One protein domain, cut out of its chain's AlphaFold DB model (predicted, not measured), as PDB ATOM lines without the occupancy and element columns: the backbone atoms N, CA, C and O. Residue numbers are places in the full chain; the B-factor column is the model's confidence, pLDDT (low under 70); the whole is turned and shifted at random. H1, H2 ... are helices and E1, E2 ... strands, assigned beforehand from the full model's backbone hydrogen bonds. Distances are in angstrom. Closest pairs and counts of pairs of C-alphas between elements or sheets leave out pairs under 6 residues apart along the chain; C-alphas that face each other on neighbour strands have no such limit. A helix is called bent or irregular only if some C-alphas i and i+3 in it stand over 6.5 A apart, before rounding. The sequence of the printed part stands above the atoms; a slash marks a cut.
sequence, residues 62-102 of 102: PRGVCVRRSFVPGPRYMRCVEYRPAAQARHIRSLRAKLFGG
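This is residues 62 to 102 of the 102 residues of an uncharacterized protein of Aminobacter sp. DSM 101952 (UniProt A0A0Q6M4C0). The domain is a flat V: a two-stranded hairpin, E1 and E2, makes one arm, and the single long helix H1 makes the other, with the corner at Pro 85. The first part of H1, residues 86 to 93, runs near the hairpin, mostly near E1, while residues 94 to 102, of which 94 to 100 belong to H1, stick out free. The printed part has 41 residues, with named elements in the order E1, E2, H1; the sheet's order is E1 - E2, antiparallel, and the class is mixed, helices and strands. The whole is loose, with a radius of gyration of the C-alphas of 11.7 A, and the C-alphas span 31 by 29 by 7 A.

Strand E1, residues 65 to 69, and strand E2, residues 80 to 84, are antiparallel neighbours and form a hairpin; the angle between their N-to-C directions is 147 degrees. Among the C-alphas that face each other are those of Arg 69 and Cys 80, 4.3 A apart. N 65 and O 84, 2.7 A apart, and N 81 and O 68, 2.8 A apart, are within hydrogen-bond range across the pair. Helix H1, residues 86 to 100, follows E2 after a tight link of one residue. E1 and H1 have 6 pairs of C-alphas within 8 A; the closest are those of Val 65 and Ala 86, 5.8 A apart, and the two centres are 11.1 A apart. Within 10 A, H1 has 14 pairs of C-alphas with E1 and 3 with E2. In H1 every O i to N i+4 pair is within hydrogen-bond range.

E1 begins at C-alpha 65, at (107.675, 77.991, 79.897), and measures 11.2 A from first to last C-alpha. E2, Cys 80 to Arg 84, measures 10.8 A. H1, Ala 86 to Phe 100, measures 20.8 A from C-alpha 86, at (110.294, 73.046, 81.352), to C-alpha 100, at (123.925, 88.188, 85.453); it is not bent.

The two C-alphas farthest apart are those of Pro 75, in the link between E1 and E2, and Gly 102, the chain's last residue, at 32.2 A. Without residues 94 to 102, which stand free, the body has 32 residues and spans 31 by 18 by 7 A. The link from E1 to E2, 10 residues, is short, and no link is long. The printed part, residues 62 to 102, has no cut. The mean pLDDT of the printed part is 84.4; the model's confidence is low, under 70, at residues 62 to 63 and 101 to 102.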
ATOM      1  N   PRO A  62     101.284  77.410  74.272       56.69
ATOM      2  CA  PRO A  62     102.362  76.508  73.910       56.69
ATOM      3  C   PRO A  62     102.717  75.762  75.197       56.69
ATOM      4  O   PRO A  62     102.796  76.382  76.259       56.69
ATOM      5  N   ARG A  63     102.854  74.432  75.131       66.12
ATOM      6  CA  ARG A  63     103.148  73.547  76.276       66.12
ATOM      7  C   ARG A  63     104.564  73.791  76.835       66.12
ATOM      8  O   ARG A  63     105.384  72.882  76.915       66.12
ATOM      9  N   GLY A  64     104.904  75.036  77.141       77.25
ATOM     10  CA  GLY A  64     106.254  75.512  77.379       77.25
ATOM     11  C   GLY A  64     106.276  76.732  78.290       77.25
ATOM     12  O   GLY A  64     105.331  77.511  78.388       77.25
ATOM     13  N   VAL A  65     107.395  76.893  78.980       88.06
ATOM     14  CA  VAL A  65     107.675  77.991  79.897       88.06
ATOM     15  C   VAL A  65     108.232  79.168  79.105       88.06
ATOM     16  O   VAL A  65     109.131  79.003  78.281       88.06
ATOM     17  N   CYS A  66     107.724  80.370  79.375       88.81
ATOM     18  CA  CYS A  66     108.260  81.591  78.786       88.81
ATOM     19  C   CYS A  66     109.667  81.889  79.321       88.81
ATOM     20  O   CYS A  66     109.852  81.995  80.535       88.81
ATOM     21  N   VAL A  67     110.640  82.074  78.428       89.94
ATOM     22  CA  VAL A  67     112.049  82.318  78.800       89.94
ATOM     23  C   VAL A  67     112.546  83.701  78.374       89.94
ATOM     24  O   VAL A  67     113.567  84.177  78.874       89.94
ATOM     25  N   ARG A  68     111.826  84.374  77.468       87.31
ATOM     26  CA  ARG A  68     112.127  85.744  77.034       87.31
ATOM     27  C   ARG A  68     110.838  86.517  76.776       87.31
ATOM     28  O   ARG A  68     109.960  86.032  76.065       87.31
ATOM     29  N   ARG A  69     110.740  87.728  77.330       89.75
ATOM     30  CA  ARG A  69     109.634  88.670  77.098       89.75
ATOM     31  C   ARG A  69     110.101  89.847  76.250       89.75
ATOM     32  O   ARG A  69     111.279  90.196  76.278       89.75
ATOM     33  N   SER A  70     109.175  90.441  75.503       88.19
ATOM     34  CA  SER A  70     109.429  91.686  74.783       88.19
ATOM     35  C   SER A  70     109.360  92.855  75.755       88.19
ATOM     36  O   SER A  70     108.373  92.999  76.474       88.19
ATOM     37  N   PHE A  71     110.376  93.708  75.743       88.06
ATOM     38  CA  PHE A  71     110.361  94.999  76.437       88.06
ATOM     39  C   PHE A  71     110.261  96.176  75.459       88.06
ATOM     40  O   PHE A  71     110.385  97.327  75.863       88.06
ATOM     41  N   VAL A  72     109.995  95.894  74.180       87.81
ATOM     42  CA  VAL A  72     109.766  96.924  73.163       87.81
ATOM     43  C   VAL A  72     108.360  97.514  73.356       87.81
ATOM     44  O   VAL A  72     107.402  96.735  73.449       87.81
ATOM     45  N   PRO A  73     108.209  98.851  73.424       80.44
ATOM     46  CA  PRO A  73     106.904  99.502  73.498       80.44
ATOM     47  C   PRO A  73     106.006  99.113  72.318       80.44
ATOM     48  O   PRO A  73     106.446  99.101  71.172       80.44
ATOM     49  N   GLY A  74     104.741  98.789  72.594       83.44
ATOM     50  CA  GLY A  74     103.751  98.444  71.574       83.44
ATOM     51  C   GLY A  74     102.786  97.338  72.014       83.44
ATOM     52  O   GLY A  74     102.836  96.886  73.159       83.44
ATOM     53  N   PRO A  75     101.927  96.837  71.108       81.94
ATOM     54  CA  PRO A  75     100.892  95.840  71.423       81.94
ATOM     55  C   PRO A  75     101.417  94.510  71.999       81.94
ATOM     56  O   PRO A  75     100.660  93.732  72.583       81.94
ATOM     57  N   ARG A  76     102.719  94.229  71.838       81.06
ATOM     58  CA  ARG A  76     103.397  93.034  72.369       81.06
ATOM     59  C   ARG A  76     104.274  93.314  73.592       81.06
ATOM     60  O   ARG A  76     105.013  92.418  73.999       81.06
ATOM     61  N   TYR A  77     104.201  94.510  74.178       85.00
ATOM     62  CA  TYR A  77     104.942  94.840  75.394       85.00
ATOM     63  C   TYR A  77     104.644  93.819  76.503       85.00
ATOM     64  O   TYR A  77     103.501  93.404  76.698       85.00
ATOM     65  N   MET A  78     105.700  93.355  77.170       84.56
ATOM     66  CA  MET A  78     105.707  92.298  78.190       84.56
ATOM     67  C   MET A  78     105.190  90.919  77.757       84.56
ATOM     68  O   MET A  78     105.212  89.984  78.563       84.56
ATOM     69  N   ARG A  79     104.783  90.728  76.496       86.88
ATOM     70  CA  ARG A  79     104.366  89.409  76.007       86.88
ATOM     71  C   ARG A  79     105.567  88.490  75.830       86.88
ATOM     72  O   ARG A  79     106.693  88.935  75.596       86.88
ATOM     73  N   CYS A  80     105.315  87.187  75.934       88.31
ATOM     74  CA  CYS A  80     106.348  86.201  75.680       88.31
ATOM     75  C   CYS A  80     106.762  86.216  74.206       88.31
ATOM     76  O   CYS A  80     105.917  86.235  73.310       88.31
ATOM     77  N   VAL A  81     108.070  86.210  73.977       88.56
ATOM     78  CA  VAL A  81     108.689  86.119  72.652       88.56
ATOM     79  C   VAL A  81     109.172  84.696  72.399       88.56
ATOM     80  O   VAL A  81     109.170  84.252  71.259       88.56
ATOM     81  N   GLU A  82     109.570  83.977  73.451       88.75
ATOM     82  CA  GLU A  82     110.163  82.651  73.316       88.75
ATOM     83  C   GLU A  82     109.713  81.699  74.431       88.75
ATOM     84  O   GLU A  82     109.906  81.971  75.622       88.75
ATOM     85  N   TYR A  83     109.149  80.563  74.016       89.56
ATOM     86  CA  TYR A  83     108.707  79.470  74.877       89.56
ATOM     87  C   TYR A  83     109.630  78.267  74.720       89.56
ATOM     88  O   TYR A  83     110.003  77.921  73.602       89.56
ATOM     89  N   ARG A  84     109.965  77.601  75.829       89.12
ATOM     90  CA  ARG A  84     110.774  76.372  75.835       89.12
ATOM     91  C   ARG A  84     110.179  75.313  76.765       89.12
ATOM     92  O   ARG A  84     109.478  75.670  77.712       89.12
ATOM     93  N   PRO A  85     110.473  74.019  76.565       90.25
ATOM     94  CA  PRO A  85     110.108  72.977  77.520       90.25
ATOM     95  C   PRO A  85     110.647  73.269  78.927       90.25
ATOM     96  O   PRO A  85     111.672  73.937  79.094       90.25
ATOM     97  N   ALA A  86     109.980  72.737  79.955       85.75
ATOM     98  CA  ALA A  86     110.294  73.046  81.352       85.75
ATOM     99  C   ALA A  86     111.759  72.755  81.731       85.75
ATOM    100  O   ALA A  86     112.378  73.571  82.415       85.75
ATOM    101  N   ALA A  87     112.327  71.641  81.254       87.56
ATOM    102  CA  ALA A  87     113.721  71.272  81.510       87.56
ATOM    103  C   ALA A  87     114.704  72.316  80.948       87.56
ATOM    104  O   ALA A  87     115.554  72.836  81.672       87.56
ATOM    105  N   GLN A  88     114.520  72.715  79.687       89.25
ATOM    106  CA  GLN A  88     115.366  73.712  79.033       89.25
ATOM    107  C   GLN A  88     115.205  75.102  79.666       89.25
ATOM    108  O   GLN A  88     116.182  75.822  79.856       89.25
ATOM    109  N   ALA A  89     113.990  75.468  80.081       87.88
ATOM    110  CA  ALA A  89     113.741  76.734  80.765       87.88
ATOM    111  C   ALA A  89     114.401  76.819  82.155       87.88
ATOM    112  O   ALA A  89     114.743  77.918  82.599       87.88
ATOM    113  N   ARG A  90     114.575  75.694  82.865       87.44
ATOM    114  CA  ARG A  90     115.353  75.653  84.120       87.44
ATOM    115  C   ARG A  90     116.836  75.885  83.841       87.44
ATOM    116  O   ARG A  90     117.443  76.712  84.512       87.44
ATOM    117  N   HIS A  91     117.374  75.232  82.811       91.38
ATOM    118  CA  HIS A  91     118.766  75.405  82.400       91.38
ATOM    119  C   HIS A  91     119.073  76.849  81.963       91.38
ATOM    120  O   HIS A  91     120.050  77.441  82.404       91.38
ATOM    121  N   ILE A  92     118.196  77.478  81.174       87.38
ATOM    122  CA  ILE A  92     118.388  78.881  80.767       87.38
ATOM    123  C   ILE A  92     118.325  79.829  81.975       87.38
ATOM    124  O   ILE A  92     119.079  80.800  82.038       87.38
ATOM    125  N   ARG A  93     117.442  79.568  82.949       84.69
ATOM    126  CA  ARG A  93     117.362  80.376  84.176       84.69
ATOM    127  C   ARG A  93     118.618  80.246  85.032       84.69
ATOM    128  O   ARG A  93     119.104  81.267  85.507       84.69
ATOM    129  N   SER A  94     119.162  79.039  85.188       88.38
ATOM    130  CA  SER A  94     120.404  78.844  85.944       88.38
ATOM    131  C   SER A  94     121.608  79.475  85.243       88.38
ATOM    132  O   SER A  94     122.411  80.126  85.904       88.38
ATOM    133  N   LEU A  95     121.703  79.373  83.913       89.75
ATOM    134  CA  LEU A  95     122.738  80.068  83.140       89.75
ATOM    135  C   LEU A  95     122.639  81.588  83.293       89.75
ATOM    136  O   LEU A  95     123.644  82.242  83.544       89.75
ATOM    137  N   ARG A  96     121.432  82.156  83.207       85.00
ATOM    138  CA  ARG A  96     121.229  83.595  83.424       85.00
ATOM    139  C   ARG A  96     121.617  84.039  84.827       85.00
ATOM    140  O   ARG A  96     122.255  85.073  84.953       85.00
ATOM    141  N   ALA A  97     121.258  83.266  85.850       86.81
ATOM    142  CA  ALA A  97     121.656  83.562  87.221       86.81
ATOM    143  C   ALA A  97     123.185  83.564  87.377       86.81
ATOM    144  O   ALA A  97     123.720  84.438  88.040       86.81
ATOM    145  N   LYS A  98     123.898  82.647  86.710       90.38
ATOM    146  CA  LYS A  98     125.371  82.636  86.706       90.38
ATOM    147  C   LYS A  98     125.983  83.823  85.960       90.38
ATOM    148  O   LYS A  98     126.989  84.354  86.400       90.38
ATOM    149  N   LEU A  99     125.402  84.206  84.824       89.25
ATOM    150  CA  LEU A  99     125.948  85.262  83.964       89.25
ATOM    151  C   LEU A  99     125.613  86.681  84.447       89.25
ATOM    152  O   LEU A  99     126.366  87.602  84.159       89.25
ATOM    153  N   PHE A 100     124.482  86.865  85.134       81.62
ATOM    154  CA  PHE A 100     123.925  88.188  85.453       81.62
ATOM    155  C   PHE A 100     123.483  88.355  86.918       81.62
ATOM    156  O   PHE A 100     122.863  89.361  87.237       81.62
ATOM    157  N   GLY A 101     123.711  87.372  87.794       68.19
ATOM    158  CA  GLY A 101     123.261  87.388  89.195       68.19
ATOM    159  C   GLY A 101     124.264  87.968  90.195       68.19
ATOM    160  O   GLY A 101     124.235  87.543  91.349       68.19
ATOM    161  N   GLY A 102     125.158  88.852  89.743       52.66
ATOM    162  CA  GLY A 102     126.060  89.627  90.604       52.66
ATOM    163  C   GLY A 102     125.353  90.810  91.246       52.66
ATOM    164  O   GLY A 102     124.531  91.440  90.543       52.66
TER     165      GLY A 102